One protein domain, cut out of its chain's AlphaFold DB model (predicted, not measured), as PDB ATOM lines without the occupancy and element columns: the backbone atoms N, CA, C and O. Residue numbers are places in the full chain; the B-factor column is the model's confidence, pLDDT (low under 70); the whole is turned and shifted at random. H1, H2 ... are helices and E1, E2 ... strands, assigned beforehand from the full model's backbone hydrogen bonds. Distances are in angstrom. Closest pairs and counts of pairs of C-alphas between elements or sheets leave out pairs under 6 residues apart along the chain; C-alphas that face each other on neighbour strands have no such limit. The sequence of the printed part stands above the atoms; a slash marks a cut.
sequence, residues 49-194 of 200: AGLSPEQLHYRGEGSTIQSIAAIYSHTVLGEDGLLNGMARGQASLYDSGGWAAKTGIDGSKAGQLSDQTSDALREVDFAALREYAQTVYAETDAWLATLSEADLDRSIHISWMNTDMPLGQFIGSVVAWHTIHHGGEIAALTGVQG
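Overview. This is residues 49 to 194 of the 200 residues of the protein "DinB_2 domain-containing protein" of Chloroflexi bacterium (UniProt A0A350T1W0). Three long helices, H2, H6 and H8, run lengthwise through an elongated body; H2 is in the middle and packs on both H6 and H8, which stay apart from each other. The short helices H3 and H4 pack on H6, H5 crosses H2 near its first residues, H1 sits at that same end, and H7 with the small hairpin E1 E2 lies at the other end, where H8 begins. The printed part has 146 residues with eight named helices and two named strands, in the order H1 H2 H3 H4 H5 H6 H7 E1 E2 H8, and the class is mostly helix. The one sheet, E1 - E2, is antiparallel. The whole is compact, with a radius of gyration of the C-alphas of 15.9 A, and spans 47 by 29 by 27 A.

Along the chain. H1 is residues 53 to 56, 5.0 A long, beginning at C-alpha 53 at (24.342, 69.771, 89.291). H2 is residues 68 to 87, 26.7 A. H3, residues 93 to 96, H4, residues 99 to 103, and H5, residues 115 to 123, measure 5.1 A, 5.8 A and 14.1 A. H6 is residues 126 to 144, 26.6 A, beginning at C-alpha 126 at (24.210, 61.363, 88.358). H7 is residues 149 to 152, 5.3 A. E1, residues 155 to 158, is 9.8 A and E2, residues 163 to 166, is 10.5 A. H8, residues 167 to 192, is the longest helix, 36.3 A, ending at C-alpha 192 at (38.852, 75.421, 90.520).

Arrangement. H2 is the hub, touching five helices. It touches H8, opposite ways at a shallow tilt of 7 degrees; the closest C-alphas, of Ile 68 and Ile 186, are 5.7 A apart. It touches H6, the same way at a shallow tilt of 32 degrees, closest at the C-alphas of Val 76 and Ala 133, 5.8 A. With residues 69 to 70 alone it touches H5, about perpendicular at 78 degrees, closest at the C-alphas of Ala 70 and Ser 118, 5.2 A. With residues 77 to 84 alone it touches H3, closest at the C-alphas of Asp 80 and Leu 93, 6.5 A. H1 and H2 only just touch, with 3 pairs of C-alphas within 8 A, closest at Leu 56 and Ile 68, 5.0 A. H4 touches H6, closest at the C-alphas of Thr 103 and Ala 128, 5.3 A. H7 touches H8, closest at the C-alphas of Leu 152 and Gly 168, 4.3 A. In the hairpin E1 and E2, N 156 and O 165, 2.9 A, and N 158 and O 163, 2.8 A, are within hydrogen-bond range. Each O i to N i+4 pair is within range in H4 and H6; H2 has 15 of 16, H5 3 of 5 and H8 20 of 22, while H1, H3 and H7 are too short for such a pair.

Size, cuts and confidence. The two C-alphas farthest apart, of Glu 61 and Ala 150, are 49.4 A apart. The printed part has no cut. The links H1 to H2 and H4 to H5 are long, with 11 residues each. The mean pLDDT of the printed part is 92.8, and residues 107 to 111 are under 70.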
ATOM      1  N   ALA A  49      32.029  64.423  95.762       94.44
ATOM      2  CA  ALA A  49      31.175  64.460  96.938       94.44
ATOM      3  C   ALA A  49      30.628  65.873  97.190       94.44
ATOM      4  O   ALA A  49      31.367  66.819  97.454       94.44
ATOM      5  N   GLY A  50      29.299  66.000  97.164       91.56
ATOM      6  CA  GLY A  50      28.611  67.248  97.498       91.56
ATOM      7  C   GLY A  50      28.622  68.311  96.398       91.56
ATOM      8  O   GLY A  50      28.179  69.426  96.664       91.56
ATOM      9  N   LEU A  51      29.085  67.987  95.184       95.31
ATOM     10  CA  LEU A  51      28.967  68.902  94.049       95.31
ATOM     11  C   LEU A  51      27.503  69.098  93.645       95.31
ATOM     12  O   LEU A  51      26.717  68.147  93.613       95.31
ATOM     13  N   SER A  52      27.146  70.337  93.307       94.69
ATOM     14  CA  SER A  52      25.833  70.644  92.740       94.69
ATOM     15  C   SER A  52      25.737  70.187  91.275       94.69
ATOM     16  O   SER A  52      26.768  70.023  90.612       94.69
ATOM     17  N   PRO A  53      24.521  70.034  90.720       93.38
ATOM     18  CA  PRO A  53      24.342  69.771  89.291       93.38
ATOM     19  C   PRO A  53      25.061  70.796  88.402       93.38
ATOM     20  O   PRO A  53      25.694  70.438  87.411       93.38
ATOM     21  N   GLU A  54      25.041  72.076  88.778       93.75
ATOM     22  CA  GLU A  54      25.738  73.128  88.037       93.75
ATOM     23  C   GLU A  54      27.248  72.886  88.003       93.75
ATOM     24  O   GLU A  54      27.851  73.045  86.946       93.75
ATOM     25  N   GLN A  55      27.846  72.462  89.121       95.38
ATOM     26  CA  GLN A  55      29.279  72.164  89.197       95.38
ATOM     27  C   GLN A  55      29.655  70.901  88.411       95.38
ATOM     28  O   GLN A  55      30.678  70.870  87.722       95.38
ATOM     29  N   LEU A  56      28.812  69.867  88.475       94.25
ATOM     30  CA  LEU A  56      29.000  68.610  87.746       94.25
ATOM     31  C   LEU A  56      29.010  68.819  86.227       94.25
ATOM     32  O   LEU A  56      29.801  68.192  85.518       94.25
ATOM     33  N   HIS A  57      28.163  69.724  85.733       92.62
ATOM     34  CA  HIS A  57      27.986  70.003  84.305       92.62
ATOM     35  C   HIS A  57      28.657  71.301  83.838       92.62
ATOM     36  O   HIS A  57      28.457  71.734  82.695       92.62
ATOM     37  N   TYR A  58      29.441  71.945  84.704       92.75
ATOM     38  CA  TYR A  58      30.153  73.162  84.356       92.75
ATOM     39  C   TYR A  58      31.210  72.888  83.286       92.75
ATOM     40  O   TYR A  58      31.973  71.922  83.354       92.75
ATOM     41  N   ARG A  59      31.268  73.786  82.302       92.38
ATOM     42  CA  ARG A  59      32.362  73.905  81.340       92.38
ATOM     43  C   ARG A  59      32.624  75.386  81.118       92.38
ATOM     44  O   ARG A  59      31.704  76.128  80.779       92.38
ATOM     45  N   GLY A  60      33.866  75.808  81.330       86.75
ATOM     46  CA  GLY A  60      34.274  77.185  81.071       86.75
ATOM     47  C   GLY A  60      34.213  77.523  79.581       86.75
ATOM     48  O   GLY A  60      34.363  76.646  78.727       86.75
ATOM     49  N   GLU A  61      34.023  78.801  79.266       89.50
ATOM     50  CA  GLU A  61      34.114  79.287  77.889       89.50
ATOM     51  C   GLU A  61      35.498  78.962  77.305       89.50
ATOM     52  O   GLU A  61      36.527  79.193  77.941       89.50
ATOM     53  N   GLY A  62      35.524  78.371  76.108       88.88
ATOM     54  CA  GLY A  62      36.764  77.938  75.458       88.88
ATOM     55  C   GLY A  62      37.445  76.715  76.091       88.88
ATOM     56  O   GLY A  62      38.535  76.351  75.651       88.88
ATOM     57  N   SER A  63      36.838  76.065  77.092       89.19
ATOM     58  CA  SER A  63      37.406  74.865  77.717       89.19
ATOM     59  C   SER A  63      37.484  73.699  76.731       89.19
ATOM     60  O   SER A  63      36.465  73.223  76.227       89.19
ATOM     61  N   THR A  64      38.695  73.180  76.526       90.38
ATOM     62  CA  THR A  64      38.942  71.924  75.797       90.38
ATOM     63  C   THR A  64      38.745  70.688  76.677       90.38
ATOM     64  O   THR A  64      38.660  69.576  76.162       90.38
ATOM     65  N   ILE A  65      38.652  70.885  77.995       92.06
ATOM     66  CA  ILE A  65      38.353  69.845  78.979       92.06
ATOM     67  C   ILE A  65      36.832  69.691  79.103       92.06
ATOM     68  O   ILE A  65      36.074  70.671  79.024       92.06
ATOM     69  N   GLN A  66      36.393  68.444  79.264       93.25
ATOM     70  CA  GLN A  66      34.986  68.076  79.398       93.25
ATOM     71  C   GLN A  66      34.472  68.312  80.828       93.25
ATOM     72  O   GLN A  66      35.237  68.606  81.741       93.25
ATOM     73  N   SER A  67      33.153  68.239  81.021       93.38
ATOM     74  CA  SER A  67      32.552  68.423  82.354       93.38
ATOM     75  C   SER A  67      32.949  67.307  83.333       93.38
ATOM     76  O   SER A  67      33.283  66.199  82.906       93.38
ATOM     77  N   ILE A  68      32.848  67.563  84.645       94.88
ATOM     78  CA  ILE A  68      33.116  66.551  85.687       94.88
ATOM     79  C   ILE A  68      32.238  65.313  85.478       94.88
ATOM     80  O   ILE A  68      32.745  64.195  85.519       94.88
ATOM     81  N   ALA A  69      30.946  65.497  85.186       93.56
ATOM     82  CA  ALA A  69      30.032  64.388  84.918       93.56
ATOM     83  C   ALA A  69      30.458  63.550  83.698       93.56
ATOM     84  O   ALA A  69      30.347  62.324  83.721       93.56
ATOM     85  N   ALA A  70      30.977  64.195  82.647       92.75
ATOM     86  CA  ALA A  70      31.480  63.511  81.455       92.75
ATOM     87  C   ALA A  70      32.733  62.697  81.722       92.75
ATOM     88  O   ALA A  70      32.804  61.543  81.301       92.75
ATOM     89  N   ILE A  71      33.681  63.271  82.455       95.06
ATOM     90  CA  ILE A  71      34.912  62.574  82.817       95.06
ATOM     91  C   ILE A  71      34.592  61.404  83.747       95.06
ATOM     92  O   ILE A  71      35.016  60.290  83.471       95.06
ATOM     93  N   TYR A  72      33.744  61.610  84.757       95.44
ATOM     94  CA  TYR A  72      33.287  60.544  85.650       95.44
ATOM     95  C   TYR A  72      32.647  59.381  84.881       95.44
ATOM     96  O   TYR A  72      33.038  58.225  85.046       95.44
ATOM     97  N   SER A  73      31.680  59.685  84.007       94.00
ATOM     98  CA  SER A  73      31.008  58.686  83.171       94.00
ATOM     99  C   SER A  73      32.014  57.925  82.306       94.00
ATOM    100  O   SER A  73      32.044  56.695  82.321       94.00
ATOM    101  N   HIS A  74      32.897  58.649  81.612       94.88
ATOM    102  CA  HIS A  74      33.950  58.062  80.792       94.88
ATOM    103  C   HIS A  74      34.846  57.106  81.579       94.88
ATOM    104  O   HIS A  74      35.104  55.997  81.116       94.88
ATOM    105  N   THR A  75      35.292  57.512  82.764       96.44
ATOM    106  CA  THR A  75      36.176  56.705  83.602       96.44
ATOM    107  C   THR A  75      35.517  55.398  84.025       96.44
ATOM    108  O   THR A  75      36.089  54.331  83.823       96.44
ATOM    109  N   VAL A  76      34.291  55.456  84.548       96.12
ATOM    110  CA  VAL A  76      33.601  54.270  85.077       96.12
ATOM    111  C   VAL A  76      33.203  53.300  83.962       96.12
ATOM    112  O   VAL A  76      33.384  52.091  84.093       96.12
ATOM    113  N   LEU A  77      32.685  53.812  82.841       94.62
ATOM    114  CA  LEU A  77      32.384  52.976  81.676       94.62
ATOM    115  C   LEU A  77      33.644  52.408  81.020       94.62
ATOM    116  O   LEU A  77      33.612  51.284  80.525       94.62
ATOM    117  N   GLY A  78      34.743  53.166  81.029       94.88
ATOM    118  CA  GLY A  78      36.048  52.702  80.575       94.88
ATOM    119  C   GLY A  78      36.538  51.519  81.404       94.88
ATOM    120  O   GLY A  78      36.880  50.489  80.833       94.88
ATOM    121  N   GLU A  79      36.508  51.623  82.734       97.94
ATOM    122  CA  GLU A  79      36.893  50.526  83.628       97.94
ATOM    123  C   GLU A  79      36.048  49.265  83.384       97.94
ATOM    124  O   GLU A  79      36.605  48.189  83.155       97.94
ATOM    125  N   ASP A  80      34.719  49.395  83.331       97.62
ATOM    126  CA  ASP A  80      33.821  48.265  83.056       97.62
ATOM    127  C   ASP A  80      34.093  47.633  81.681       97.62
ATOM    128  O   ASP A  80      34.336  46.430  81.563       97.62
ATOM    129  N   GLY A  81      34.121  48.442  80.621       95.25
ATOM    130  CA  GLY A  81      34.334  47.954  79.260       95.25
ATOM    131  C   GLY A  81      35.701  47.294  79.067       95.25
ATOM    132  O   GLY A  81      35.808  46.267  78.392       95.25
ATOM    133  N   LEU A  82      36.752  47.842  79.681       96.25
ATOM    134  CA  LEU A  82      38.107  47.307  79.565       96.25
ATOM    135  C   LEU A  82      38.289  46.026  80.387       96.25
ATOM    136  O   LEU A  82      38.922  45.083  79.906       96.25
ATOM    137  N   LEU A  83      37.726  45.946  81.594       97.88
ATOM    138  CA  LEU A  83      37.897  44.771  82.450       97.88
ATOM    139  C   LEU A  83      36.879  43.668  82.142       97.88
ATOM    140  O   LEU A  83      37.273  42.530  81.881       97.88
ATOM    141  N   ASN A  84      35.584  43.978  82.113       97.50
ATOM    142  CA  ASN A  84      34.541  42.992  81.823       97.50
ATOM    143  C   ASN A  84      34.457  42.673  80.332       97.50
ATOM    144  O   ASN A  84      34.531  41.502  79.951       97.50
ATOM    145  N   GLY A  85      34.385  43.703  79.492       94.69
ATOM    146  CA  GLY A  85      34.298  43.540  78.041       94.69
ATOM    147  C   GLY A  85      35.552  42.908  77.447       94.69
ATOM    148  O   GLY A  85      35.508  41.825  76.866       94.69
ATOM    149  N   MET A  86      36.691  43.581  77.599       94.88
ATOM    150  CA  MET A  86      37.929  43.193  76.923       94.88
ATOM    151  C   MET A  86      38.730  42.126  77.676       94.88
ATOM    152  O   MET A  86      39.036  41.082  77.102       94.88
ATOM    153  N   ALA A  87      39.089  42.350  78.943       96.81
ATOM    154  CA  ALA A  87      39.982  41.427  79.645       96.81
ATOM    155  C   ALA A  87      39.327  40.078  79.969       96.81
ATOM    156  O   ALA A  87      40.015  39.049  79.946       96.81
ATOM    157  N   ARG A  88      38.025  40.081  80.273       96.69
ATOM    158  CA  ARG A  88      37.246  38.887  80.641       96.69
ATOM    159  C   ARG A  88      36.411  38.322  79.489       96.69
ATOM    160  O   ARG A  88      35.991  37.172  79.581       96.69
ATOM    161  N   GLY A  89      36.197  39.082  78.412       95.62
ATOM    162  CA  GLY A  89      35.438  38.621  77.246       95.62
ATOM    163  C   GLY A  89      33.949  38.400  77.524       95.62
ATOM    164  O   GLY A  89      33.330  37.555  76.879       95.62
ATOM    165  N   GLN A  90      33.380  39.108  78.502       96.31
ATOM    166  CA  GLN A  90      31.971  39.000  78.887       96.31
ATOM    167  C   GLN A  90      31.224  40.312  78.627       96.31
ATOM    168  O   GLN A  90      31.823  41.320  78.267       96.31
ATOM    169  N   ALA A  91      29.899  40.307  78.791       95.44
ATOM    170  CA  ALA A  91      29.134  41.549  78.725       95.44
ATOM    171  C   ALA A  91      29.604  42.526  79.815       95.44
ATOM    172  O   ALA A  91      29.914  42.111  80.934       95.44
ATOM    173  N   SER A  92      29.620  43.817  79.483       95.44
ATOM    174  CA  SER A  92      29.824  44.875  80.468       95.44
ATOM    175  C   SER A  92      28.720  44.817  81.536       95.44
ATOM    176  O   SER A  92      27.602  44.334  81.291       95.44
ATOM    177  N   LEU A  93      29.013  45.302  82.738       96.19
ATOM    178  CA  LEU A  93      27.988  45.502  83.757       96.19
ATOM    179  C   LEU A  93      26.952  46.512  83.286       96.19
ATOM    180  O   LEU A  93      25.774  46.334  83.589       96.19
ATOM    181  N   TYR A  94      27.367  47.520  82.514       93.94
ATOM    182  CA  TYR A  94      26.479  48.495  81.895       93.94
ATOM    183  C   TYR A  94      25.357  47.824  81.090       93.94
ATOM    184  O   TYR A  94      24.170  48.064  81.344       93.94
ATOM    185  N   ASP A  95      25.736  46.933  80.171       92.94
ATOM    186  CA  ASP A  95      24.812  46.243  79.270       92.94
ATOM    187  C   ASP A  95      23.984  45.193  80.013       92.94
ATOM    188  O   ASP A  95      22.757  45.154  79.898       92.94
ATOM    189  N   SER A  96      24.639  44.346  80.810       94.62
ATOM    190  CA  SER A  96      23.969  43.247  81.521       94.62
ATOM    191  C   SER A  96      23.070  43.726  82.668       94.62
ATOM    192  O   SER A  96      22.069  43.080  82.982       94.62
ATOM    193  N   GLY A  97      23.385  44.875  83.269       94.00
ATOM    194  CA  GLY A  97      22.655  45.483  84.381       94.00
ATOM    195  C   GLY A  97      21.550  46.463  83.974       94.00
ATOM    196  O   GLY A  97      20.873  47.007  84.858       94.00
ATOM    197  N   GLY A  98      21.360  46.699  82.669       92.75
ATOM    198  CA  GLY A  98      20.337  47.603  82.133       92.75
ATOM    199  C   GLY A  98      20.552  49.070  82.522       92.75
ATOM    200  O   GLY A  98      19.583  49.800  82.748       92.75
ATOM    201  N   TRP A  99      21.808  49.509  82.649       92.69
ATOM    202  CA  TRP A  99      22.137  50.827  83.202       92.69
ATOM    203  C   TRP A  99      21.815  51.994  82.277       92.69
ATOM    204  O   TRP A  99      21.606  53.098  82.772       92.69
ATOM    205  N   ALA A 100      21.655  51.757  80.974       89.88
ATOM    206  CA  ALA A 100      21.163  52.778  80.051       89.88
ATOM    207  C   ALA A 100      19.796  53.336  80.477       89.88
ATOM    208  O   ALA A 100      19.600  54.546  80.520       89.88
ATOM    209  N   ALA A 101      18.864  52.465  80.880       90.19
ATOM    210  CA  ALA A 101      17.542  52.893  81.337       90.19
ATOM    211  C   ALA A 101      17.573  53.550  82.727       90.19
ATOM    212  O   ALA A 101      16.735  54.397  83.016       90.19
ATOM    213  N   LYS A 102      18.521  53.154  83.587       90.81
ATOM    214  CA  LYS A 102      18.646  53.666  84.962       90.81
ATOM    215  C   LYS A 102      19.325  55.030  85.019       90.81
ATOM    216  O   LYS A 102      18.903  55.887  85.778       90.81
ATOM    217  N   THR A 103      20.380  55.212  84.229       87.31
ATOM    218  CA  THR A 103      21.166  56.452  84.200       87.31
ATOM    219  C   THR A 103      20.621  57.449  83.178       87.31
ATOM    220  O   THR A 103      20.815  58.649  83.331       87.31
ATOM    221  N   GLY A 104      19.934  56.977  82.133       85.00
ATOM    222  CA  GLY A 104      19.536  57.802  80.988       85.00
ATOM    223  C   GLY A 104      20.662  58.018  79.973       85.00
ATOM    224  O   GLY A 104      20.472  58.732  78.990       85.00
ATOM    225  N   ILE A 105      21.831  57.398  80.174       80.69
ATOM    226  CA  ILE A 105      22.933  57.448  79.216       80.69
ATOM    227  C   ILE A 105      22.613  56.507  78.046       80.69
ATOM    228  O   ILE A 105      22.344  55.317  78.205       80.69
ATOM    229  N   ASP A 106      22.662  57.031  76.827       75.75
ATOM    230  CA  ASP A 106      22.613  56.198  75.628       75.75
ATOM    231  C   ASP A 106      23.917  55.393  75.519       75.75
ATOM    232  O   ASP A 106      24.999  55.976  75.462       75.75
ATOM    233  N   GLY A 107      23.820  54.061  75.457       65.94
ATOM    234  CA  GLY A 107      24.974  53.160  75.332       65.94
ATOM    235  C   GLY A 107      25.884  53.466  74.136       65.94
ATOM    236  O   GLY A 107      27.079  53.209  74.201       65.94
ATOM    237  N   SER A 108      25.360  54.084  73.070       65.50
ATOM    238  CA  SER A 108      26.158  54.511  71.908       65.50
ATOM    239  C   SER A 108      27.022  55.755  72.161       65.50
ATOM    240  O   SER A 108      27.998  55.991  71.446       65.50
ATOM    241  N   LYS A 109      26.672  56.547  73.179       63.25
ATOM    242  CA  LYS A 109      27.395  57.752  73.626       63.25
ATOM    243  C   LYS A 109      28.190  57.510  74.904       63.25
ATOM    244  O   LYS A 109      29.022  58.330  75.290       63.25
ATOM    245  N   ALA A 110      27.905  56.405  75.579       61.06
ATOM    246  CA  ALA A 110      28.510  56.066  76.842       61.06
ATOM    247  C   ALA A 110      30.024  55.867  76.661       61.06
ATOM    248  O   ALA A 110      30.480  55.248  75.699       61.06
ATOM    249  N   GLY A 111      30.816  56.447  77.561       65.81
ATOM    250  CA  GLY A 111      32.269  56.298  77.522       65.81
ATOM    251  C   GLY A 111      33.022  57.213  76.548       65.81
ATOM    252  O   GLY A 111      34.237  57.080  76.462       65.81
ATOM    253  N   GLN A 112      32.387  58.146  75.825       80.31
ATOM    254  CA  GLN A 112      33.110  59.085  74.949       80.31
ATOM    255  C   GLN A 112      33.343  60.448  75.613       80.31
ATOM    256  O   GLN A 112      32.421  61.065  76.138       80.31
ATOM    257  N   LEU A 113      34.565  60.982  75.522       84.81
ATOM    258  CA  LEU A 113      34.851  62.366  75.907       84.81
ATOM    259  C   LEU A 113      34.665  63.290  74.704       84.81
ATOM    260  O   LEU A 113      35.554  63.445  73.869       84.81
ATOM    261  N   SER A 114      33.485  63.895  74.608       83.94
ATOM    262  CA  SER A 114      33.143  64.837  73.544       83.94
ATOM    263  C   SER A 114      32.130  65.869  74.021       83.94
ATOM    264  O   SER A 114      31.420  65.648  75.006       83.94
ATOM    265  N   ASP A 115      32.012  66.972  73.277       82.50
ATOM    266  CA  ASP A 115      31.022  68.011  73.573       82.50
ATOM    267  C   ASP A 115      29.599  67.451  73.576       82.50
ATOM    268  O   ASP A 115      28.837  67.697  74.506       82.50
ATOM    269  N   GLN A 116      29.289  66.596  72.600       79.88
ATOM    270  CA  GLN A 116      28.000  65.918  72.507       79.88
ATOM    271  C   GLN A 116      27.702  65.054  73.739       79.88
ATOM    272  O   GLN A 116      26.554  65.003  74.183       79.88
ATOM    273  N   THR A 117      28.707  64.365  74.284       77.00
ATOM    274  CA  THR A 117      28.520  63.530  75.478       77.00
ATOM    275  C   THR A 117      28.347  64.391  76.723       77.00
ATOM    276  O   THR A 117      27.448  64.124  77.513       77.00
ATOM    277  N   SER A 118      29.122  65.471  76.864       82.19
ATOM    278  CA  SER A 118      28.931  66.444  77.951       82.19
ATOM    279  C   SER A 118      27.523  67.045  77.956       82.19
ATOM    280  O   SER A 118      26.924  67.166  79.022       82.19
ATOM    281  N   ASP A 119      26.979  67.391  76.788       82.69
ATOM    282  CA  ASP A 119      25.622  67.933  76.685       82.69
ATOM    283  C   ASP A 119      24.559  66.875  76.994       82.69
ATOM    284  O   ASP A 119      23.615  67.150  77.731       82.69
ATOM    285  N   ALA A 120      24.732  65.648  76.490       80.12
ATOM    286  CA  ALA A 120      23.814  64.543  76.764       80.12
ATOM    287  C   ALA A 120      23.750  64.181  78.257       80.12
ATOM    288  O   ALA A 120      22.704  63.761  78.742       80.12
ATOM    289  N   LEU A 121      24.850  64.366  78.990       83.06
ATOM    290  CA  LEU A 121      24.923  64.061  80.416       83.06
ATOM    291  C   LEU A 121      24.211  65.080  81.309       83.06
ATOM    292  O   LEU A 121      24.021  64.786  82.482       83.06
ATOM    293  N   ARG A 122      23.790  66.246  80.802       83.44
ATOM    294  CA  ARG A 122      23.011  67.214  81.602       83.44
ATOM    295  C   ARG A 122      21.657  66.668  82.055       83.44
ATOM    296  O   ARG A 122      21.134  67.110  83.069       83.44
ATOM    297  N   GLU A 123      21.116  65.711  81.308       79.44
ATOM    298  CA  GLU A 123      19.815  65.087  81.569       79.44
ATOM    299  C   GLU A 123      19.943  63.748  82.318       79.44
ATOM    300  O   GLU A 123      18.963  63.023  82.478       79.44
ATOM    301  N   VAL A 124      21.160  63.382  82.734       81.12
ATOM    302  CA  VAL A 124      21.466  62.075  83.321       81.12
ATOM    303  C   VAL A 124      21.329  62.104  84.833       81.12
ATOM    304  O   VAL A 124      21.730  63.058  85.500       81.12
ATOM    305  N   ASP A 125      20.800  61.013  85.383       89.44
ATOM    306  CA  ASP A 125      20.760  60.812  86.824       89.44
ATOM    307  C   ASP A 125      22.171  60.482  87.331       89.44
ATOM    308  O   ASP A 125      22.651  59.344  87.259       89.44
ATOM    309  N   PHE A 126      22.858  61.510  87.832       92.38
ATOM    310  CA  PHE A 126      24.210  61.363  88.358       92.38
ATOM    311  C   PHE A 126      24.258  60.459  89.599       92.38
ATOM    312  O   PHE A 126      25.261  59.782  89.815       92.38
ATOM    313  N   ALA A 127      23.189  60.387  90.400       93.50
ATOM    314  CA  ALA A 127      23.145  59.478  91.541       93.50
ATOM    315  C   ALA A 127      23.094  58.019  91.066       93.50
ATOM    316  O   ALA A 127      23.889  57.204  91.535       93.50
ATOM    317  N   ALA A 128      22.265  57.713  90.064       94.38
ATOM    318  CA  ALA A 128      22.241  56.391  89.437       94.38
ATOM    319  C   ALA A 128      23.587  56.036  88.775       94.38
ATOM    320  O   ALA A 128      24.029  54.888  88.827       94.38
ATOM    321  N   LEU A 129      24.279  57.018  88.183       93.50
ATOM    322  CA  LEU A 129      25.624  56.822  87.635       93.50
ATOM    323  C   LEU A 129      26.656  56.494  88.730       93.50
ATOM    324  O   LEU A 129      27.550  55.674  88.510       93.50
ATOM    325  N   ARG A 130      26.525  57.084  89.924       96.50
ATOM    326  CA  ARG A 130      27.361  56.726  91.077       96.50
ATOM    327  C   ARG A 130      27.048  55.329  91.605       96.50
ATOM    328  O   ARG A 130      27.975  54.586  91.901       96.50
ATOM    329  N   GLU A 131      25.781  54.918  91.653       97.62
ATOM    330  CA  GLU A 131      25.410  53.533  92.001       97.62
ATOM    331  C   GLU A 131      26.008  52.509  91.024       97.62
ATOM    332  O   GLU A 131      26.527  51.464  91.432       97.62
ATOM    333  N   TYR A 132      25.984  52.830  89.729       96.94
ATOM    334  CA  TYR A 132      26.663  52.040  88.709       96.94
ATOM    335  C   TYR A 132      28.168  51.951  88.978       96.94
ATOM    336  O   TYR A 132      28.717  50.850  88.980       96.94
ATOM    337  N   ALA A 133      28.823  53.072  89.290       97.88
ATOM    338  CA  ALA A 133      30.245  53.087  89.617       97.88
ATOM    339  C   ALA A 133      30.590  52.188  90.803       97.88
ATOM    340  O   ALA A 133      31.493  51.368  90.694       97.88
ATOM    341  N   GLN A 134      29.812  52.241  91.887       98.56
ATOM    342  CA  GLN A 134      30.013  51.350  93.033       98.56
ATOM    343  C   GLN A 134      29.882  49.867  92.652       98.56
ATOM    344  O   GLN A 134      30.612  49.024  93.174       98.56
ATOM    345  N   THR A 135      28.994  49.545  91.707       98.56
ATOM    346  CA  THR A 135      28.860  48.182  91.170       98.56
ATOM    347  C   THR A 135      30.106  47.768  90.382       98.56
ATOM    348  O   THR A 135      30.606  46.660  90.575       98.56
ATOM    349  N   VAL A 136      30.639  48.657  89.535       98.56
ATOM    350  CA  VAL A 136      31.881  48.421  88.779       98.56
ATOM    351  C   VAL A 136      33.065  48.238  89.724       98.56
ATOM    352  O   VAL A 136      33.783  47.253  89.601       98.56
ATOM    353  N   TYR A 137      33.224  49.116  90.714       98.75
ATOM    354  CA  TYR A 137      34.336  49.075  91.666       98.75
ATOM    355  C   TYR A 137      34.356  47.769  92.465       98.75
ATOM    356  O   TYR A 137      35.407  47.141  92.612       98.75
ATOM    357  N   ALA A 138      33.186  47.323  92.933       98.75
ATOM    358  CA  ALA A 138      33.053  46.060  93.647       98.75
ATOM    359  C   ALA A 138      33.392  44.850  92.760       98.75
ATOM    360  O   ALA A 138      34.095  43.946  93.210       98.75
ATOM    361  N   GLU A 139      32.932  44.831  91.505       98.75
ATOM    362  CA  GLU A 139      33.234  43.746  90.561       98.75
ATOM    363  C   GLU A 139      34.714  43.729  90.165       98.75
ATOM    364  O   GLU A 139      35.312  42.654  90.088       98.75
ATOM    365  N   THR A 140      35.325  44.900  89.954       98.75
ATOM    366  CA  THR A 140      36.765  45.038  89.697       98.75
ATOM    367  C   THR A 140      37.566  44.434  90.848       98.75
ATOM    368  O   THR A 140      38.401  43.559  90.615       98.75
ATOM    369  N   ASP A 141      37.296  44.838  92.094       98.75
ATOM    370  CA  ASP A 141      38.019  44.325  93.263       98.75
ATOM    371  C   ASP A 141      37.809  42.816  93.454       98.75
ATOM    372  O   ASP A 141      38.775  42.071  93.658       98.75
ATOM    373  N   ALA A 142      36.560  42.357  93.322       98.69
ATOM    374  CA  ALA A 142      36.209  40.949  93.442       98.69
ATOM    375  C   ALA A 142      36.926  40.101  92.388       98.69
ATOM    376  O   ALA A 142      37.484  39.059  92.726       98.69
ATOM    377  N   TRP A 143      36.962  40.548  91.130       98.56
ATOM    378  CA  TRP A 143      37.651  39.831  90.063       98.56
ATOM    379  C   TRP A 143      39.166  39.816  90.267       98.56
ATOM    380  O   TRP A 143      39.772  38.745  90.182       98.56
ATOM    381  N   LEU A 144      39.782  40.956  90.594       98.56
ATOM    382  CA  LEU A 144      41.222  41.021  90.857       98.56
ATOM    383  C   LEU A 144      41.635  40.067  91.985       98.56
ATOM    384  O   LEU A 144      42.673  39.420  91.882       98.56
ATOM    385  N   ALA A 145      40.805  39.914  93.020       98.00
ATOM    386  CA  ALA A 145      41.046  38.981  94.120       98.00
ATOM    387  C   ALA A 145      41.035  37.492  93.710       98.00
ATOM    388  O   ALA A 145      41.485  36.651  94.489       98.00
ATOM    389  N   THR A 146      40.528  37.155  92.519       97.94
ATOM    390  CA  THR A 146      40.527  35.777  91.991       97.94
ATOM    391  C   THR A 146      41.752  35.429  91.153       97.94
ATOM    392  O   THR A 146      41.973  34.249  90.881       97.94
ATOM    393  N   LEU A 147      42.527  36.429  90.724       98.12
ATOM    394  CA  LEU A 147      43.673  36.212  89.847       98.12
ATOM    395  C   LEU A 147      44.827  35.544  90.606       98.12
ATOM    396  O   LEU A 147      45.000  35.708  91.812       98.12
ATOM    397  N   SER A 148      45.648  34.803  89.873       97.06
ATOM    398  CA  SER A 148      46.968  34.344  90.299       97.06
ATOM    399  C   SER A 148      48.069  35.177  89.640       97.06
ATOM    400  O   SER A 148      47.830  35.868  88.650       97.06
ATOM    401  N   GLU A 149      49.304  35.093  90.144       96.00
ATOM    402  CA  GLU A 149      50.445  35.762  89.495       96.00
ATOM    403  C   GLU A 149      50.627  35.301  88.041       96.00
ATOM    404  O   GLU A 149      50.866  36.125  87.164       96.00
ATOM    405  N   ALA A 150      50.422  34.010  87.760       97.25
ATOM    406  CA  ALA A 150      50.524  33.468  86.405       97.25
ATOM    407  C   ALA A 150      49.453  34.035  85.456       97.25
ATOM    408  O   ALA A 150      49.703  34.169  84.258       97.25
ATOM    409  N   ASP A 151      48.274  34.403  85.971       98.19
ATOM    410  CA  ASP A 151      47.249  35.054  85.155       98.19
ATOM    411  C   ASP A 151      47.692  36.444  84.696       98.19
ATOM    412  O   ASP A 151      47.294  36.875  83.617       98.19
ATOM    413  N   LEU A 152      48.529  37.144  85.470       98.31
ATOM    414  CA  LEU A 152      49.034  38.469  85.102       98.31
ATOM    415  C   LEU A 152      49.992  38.422  83.904       98.31
ATOM    416  O   LEU A 152      50.081  39.406  83.168       98.31
ATOM    417  N   ASP A 153      50.654  37.286  83.676       98.25
ATOM    418  CA  ASP A 153      51.574  37.078  82.553       98.25
ATOM    419  C   ASP A 153      50.862  36.677  81.252       98.25
ATOM    420  O   ASP A 153      51.477  36.668  80.181       98.25
ATOM    421  N   ARG A 154      49.559  36.351  81.302       97.62
ATOM    422  CA  ARG A 154      48.805  36.008  80.089       97.62
ATOM    423  C   ARG A 154      48.781  37.201  79.135       97.62
ATOM    424  O   ARG A 154      48.536  38.333  79.549       97.62
ATOM    425  N   SER A 155      48.991  36.940  77.851       97.69
ATOM    426  CA  SER A 155      48.949  37.986  76.831       97.69
ATOM    427  C   SER A 155      47.513  38.440  76.564       97.69
ATOM    428  O   SER A 155      46.611  37.608  76.426       97.69
ATOM    429  N   ILE A 156      47.306  39.752  76.459       97.00
ATOM    430  CA  ILE A 156      46.077  40.370  75.969       97.00
ATOM    431  C   ILE A 156      46.383  41.232  74.741       97.00
ATOM    432  O   ILE A 156      47.332  42.018  74.744       97.00
ATOM    433  N   HIS A 157      45.567  41.079  73.696       95.50
ATOM    434  CA  HIS A 157      45.678  41.862  72.470       95.50
ATOM    435  C   HIS A 157      44.858  43.149  72.561       95.50
ATOM    436  O   HIS A 157      43.653  43.109  72.816       95.50
ATOM    437  N   ILE A 158      45.493  44.286  72.287       94.25
ATOM    438  CA  ILE A 158      44.879  45.612  72.320       94.25
ATOM    439  C   ILE A 158      44.783  46.140  70.892       94.25
ATOM    440  O   ILE A 158      45.746  46.672  70.333       94.25
ATOM    441  N   SER A 159      43.597  46.020  70.299       90.56
ATOM    442  CA  SER A 159      43.379  46.289  68.873       90.56
ATOM    443  C   SER A 159      43.693  47.732  68.463       90.56
ATOM    444  O   SER A 159      44.329  47.944  67.434       90.56
ATOM    445  N   TRP A 160      43.321  48.733  69.270       89.81
ATOM    446  CA  TRP A 160      43.565  50.150  68.945       89.81
ATOM    447  C   TRP A 160      45.034  50.573  69.068       89.81
ATOM    448  O   TRP A 160      45.428  51.584  68.495       89.81
ATOM    449  N   MET A 161      45.850  49.804  69.790       90.81
ATOM    450  CA  MET A 161      47.305  49.988  69.854       90.81
ATOM    451  C   MET A 161      48.048  49.030  68.917       90.81
ATOM    452  O   MET A 161      49.261  49.158  68.765       90.81
ATOM    453  N   ASN A 162      47.332  48.078  68.307       94.25
ATOM    454  CA  ASN A 162      47.876  46.976  67.521       94.25
ATOM    455  C   ASN A 162      49.076  46.304  68.216       94.25
ATOM    456  O   ASN A 162      50.154  46.153  67.637       94.25
ATOM    457  N   THR A 163      48.908  45.971  69.497       96.25
ATOM    458  CA  THR A 163      49.979  45.425  70.334       96.25
ATOM    459  C   THR A 163      49.445  44.393  71.317       96.25
ATOM    460  O   THR A 163      48.277  44.440  71.701       96.25
ATOM    461  N   ASP A 164      50.323  43.487  71.728       97.25
ATOM    462  CA  ASP A 164      50.077  42.510  72.780       97.25
ATOM    463  C   ASP A 164      50.847  42.926  74.035       97.25
ATOM    464  O   ASP A 164      51.994  43.371  73.944       97.25
ATOM    465  N   MET A 165      50.247  42.769  75.212       97.81
ATOM    466  CA  MET A 165      50.950  42.974  76.482       97.81
ATOM    467  C   MET A 165      50.465  42.012  77.568       97.81
ATOM    468  O   MET A 165      49.370  41.464  77.445       97.81
ATOM    469  N   PRO A 166      51.247  41.794  78.640       98.44
ATOM    470  CA  PRO A 166      50.784  41.029  79.792       98.44
ATOM    471  C   PRO A 166      49.532  41.649  80.419       98.44
ATOM    472  O   PRO A 166      49.421  42.875  80.523       98.44
ATOM    473  N   LEU A 167      48.609  40.813  80.896       98.56
ATOM    474  CA  LEU A 167      47.385  41.257  81.558       98.56
ATOM    475  C   LEU A 167      47.680  42.198  82.727       98.56
ATOM    476  O   LEU A 167      47.017  43.223  82.859       98.56
ATOM    477  N   GLY A 168      48.669  41.883  83.565       98.31
ATOM    478  CA  GLY A 168      49.029  42.736  84.698       98.31
ATOM    479  C   GLY A 168      49.444  44.141  84.258       98.31
ATOM    480  O   GLY A 168      49.062  45.126  84.890       98.31
ATOM    481  N   GLN A 169      50.157  44.247  83.130       98.00
ATOM    482  CA  GLN A 169      50.531  45.531  82.538       98.00
ATOM    483  C   GLN A 169      49.312  46.272  81.981       98.00
ATOM    484  O   GLN A 169      49.207  47.479  82.171       98.00
ATOM    485  N   PHE A 170      48.383  45.569  81.333       98.38
ATOM    486  CA  PHE A 170      47.131  46.167  80.872       98.38
ATOM    487  C   PHE A 170      46.305  46.715  82.046       98.38
ATOM    488  O   PHE A 170      45.931  47.887  82.049       98.38
ATOM    489  N   ILE A 171      46.087  45.907  83.087       98.56
ATOM    490  CA  ILE A 171      45.321  46.310  84.272       98.56
ATOM    491  C   ILE A 171      45.968  47.524  84.950       98.56
ATOM    492  O   ILE A 171      45.275  48.492  85.241       98.56
ATOM    493  N   GLY A 172      47.283  47.502  85.187       98.12
ATOM    494  CA  GLY A 172      47.969  48.581  85.902       98.12
ATOM    495  C   GLY A 172      48.189  49.842  85.065       98.12
ATOM    496  O   GLY A 172      47.811  50.940  85.466       98.12
ATOM    497  N   SER A 173      48.806  49.697  83.894       96.12
ATOM    498  CA  SER A 173      49.305  50.832  83.107       96.12
ATOM    499  C   SER A 173      48.295  51.394  82.114       96.12
ATOM    500  O   SER A 173      48.519  52.484  81.595       96.12
ATOM    501  N   VAL A 174      47.213  50.666  81.826       96.44
ATOM    502  CA  VAL A 174      46.118  51.176  80.995       96.44
ATOM    503  C   VAL A 174      44.939  51.526  81.882       96.44
ATOM    504  O   VAL A 174      44.567  52.690  81.933       96.44
ATOM    505  N   VAL A 175      44.384  50.559  82.613       98.12
ATOM    506  CA  VAL A 175      43.096  50.759  83.295       98.12
ATOM    507  C   VAL A 175      43.246  51.513  84.620       98.12
ATOM    508  O   VAL A 175      42.677  52.586  84.771       98.12
ATOM    509  N   ALA A 176      44.055  51.021  85.564       98.19
ATOM    510  CA  ALA A 176      44.225  51.680  86.863       98.19
ATOM    511  C   ALA A 176      44.851  53.078  86.716       98.19
ATOM    512  O   ALA A 176      44.407  54.035  87.352       98.19
ATOM    513  N   TRP A 177      45.850  53.217  85.835       97.75
ATOM    514  CA  TRP A 177      46.427  54.516  85.487       97.75
ATOM    515  C   TRP A 177      45.385  55.477  84.898       97.75
ATOM    516  O   TRP A 177      45.349  56.632  85.315       97.75
ATOM    517  N   HIS A 178      44.520  55.016  83.987       96.44
ATOM    518  CA  HIS A 178      43.425  55.818  83.420       96.44
ATOM    519  C   HIS A 178      42.449  56.297  84.500       96.44
ATOM    520  O   HIS A 178      42.165  57.496  84.561       96.44
ATOM    521  N   THR A 179      42.031  55.410  85.410       96.81
ATOM    522  CA  THR A 179      41.170  55.758  86.552       96.81
ATOM    523  C   THR A 179      41.810  56.836  87.430       96.81
ATOM    524  O   THR A 179      41.186  57.855  87.721       96.81
ATOM    525  N   ILE A 180      43.079  56.672  87.813       95.88
ATOM    526  CA  ILE A 180      43.785  57.645  88.663       95.88
ATOM    527  C   ILE A 180      44.009  58.974  87.928       95.88
ATOM    528  O   ILE A 180      43.859  60.042  88.527       95.88
ATOM    529  N   HIS A 181      44.354  58.927  86.640       96.62
ATOM    530  CA  HIS A 181      44.604  60.114  85.825       96.62
ATOM    531  C   HIS A 181      43.360  61.005  85.748       96.62
ATOM    532  O   HIS A 181      43.432  62.193  86.068       96.62
ATOM    533  N   HIS A 182      42.207  60.421  85.419       97.19
ATOM    534  CA  HIS A 182      40.942  61.151  85.405       97.19
ATOM    535  C   HIS A 182      40.447  61.516  86.808       97.19
ATOM    536  O   HIS A 182      39.815  62.555  86.972       97.19
ATOM    537  N   GLY A 183      40.792  60.747  87.847       96.81
ATOM    538  CA  GLY A 183      40.570  61.160  89.234       96.81
ATOM    539  C   GLY A 183      41.280  62.470  89.581       96.81
ATOM    540  O   GLY A 183      40.677  63.364  90.175       96.81
ATOM    541  N   GLY A 184      42.533  62.632  89.147       96.44
ATOM    542  CA  GLY A 184      43.262  63.897  89.272       96.44
ATOM    543  C   GLY A 184      42.618  65.038  88.476       96.44
ATOM    544  O   GLY A 184      42.510  66.155  88.981       96.44
ATOM    545  N   GLU A 185      42.143  64.755  87.263       96.62
ATOM    546  CA  GLU A 185      41.430  65.723  86.419       96.62
ATOM    547  C   GLU A 185      40.124  66.205  87.074       96.62
ATOM    548  O   GLU A 185      39.905  67.409  87.211       96.62
ATOM    549  N   ILE A 186      39.294  65.278  87.563       97.25
ATOM    550  CA  ILE A 186      38.053  65.573  88.290       97.25
ATOM    551  C   ILE A 186      38.348  66.398  89.543       97.25
ATOM    552  O   ILE A 186      37.676  67.400  89.800       97.25
ATOM    553  N   ALA A 187      39.365  66.020  90.314       97.06
ATOM    554  CA  ALA A 187      39.747  66.743  91.518       97.06
ATOM    555  C   ALA A 187      40.239  68.168  91.211       97.06
ATOM    556  O   ALA A 187      39.897  69.108  91.931       97.06
ATOM    557  N   ALA A 188      40.986  68.359  90.121       96.12
ATOM    558  CA  ALA A 188      41.405  69.684  89.673       96.12
ATOM    559  C   ALA A 188      40.202  70.551  89.262       96.12
ATOM    560  O   ALA A 188      40.077  71.683  89.731       96.12
ATOM    561  N   LEU A 189      39.284  70.009  88.450       96.31
ATOM    562  CA  LEU A 189      38.054  70.696  88.031       96.31
ATOM    563  C   LEU A 189      37.134  71.031  89.210       96.31
ATOM    564  O   LEU A 189      36.476  72.070  89.215       96.31
ATOM    565  N   THR A 190      37.098  70.164  90.217       96.56
ATOM    566  CA  THR A 190      36.380  70.398  91.472       96.56
ATOM    567  C   THR A 190      37.005  71.565  92.235       96.56
ATOM    568  O   THR A 190      36.307  72.499  92.634       96.56
ATOM    569  N   GLY A 191      38.332  71.555  92.392       95.38
ATOM    570  CA  GLY A 191      39.071  72.580  93.127       95.38
ATOM    571  C   GLY A 191      38.941  73.978  92.519       95.38
ATOM    572  O   GLY A 191      38.701  74.942  93.245       95.38
ATOM    573  N   VAL A 192      39.020  74.111  91.188       94.94
ATOM    574  CA  VAL A 192      38.852  75.421  90.520       94.94
ATOM    575  C   VAL A 192      37.430  75.980  90.640       94.94
ATOM    576  O   VAL A 192      37.235  77.184  90.495       94.94
ATOM    577  N   GLN A 193      36.448  75.128  90.948       95.06
ATOM    578  CA  GLN A 193      35.062  75.515  91.222       95.06
ATOM    579  C   GLN A 193      34.781  75.740  92.718       95.06
ATOM    580  O   GLN A 193      33.628  75.918  93.109       95.06
ATOM    581  N   GLY A 194      35.820  75.732  93.562       92.88
ATOM    582  CA  GLY A 194      35.718  75.960  95.005       92.88
ATOM    583  C   GLY A 194      35.315  74.731  95.826       92.88
ATOM    584  O   GLY A 194      35.058  74.871  97.020       92.88
TER     585      GLY A 194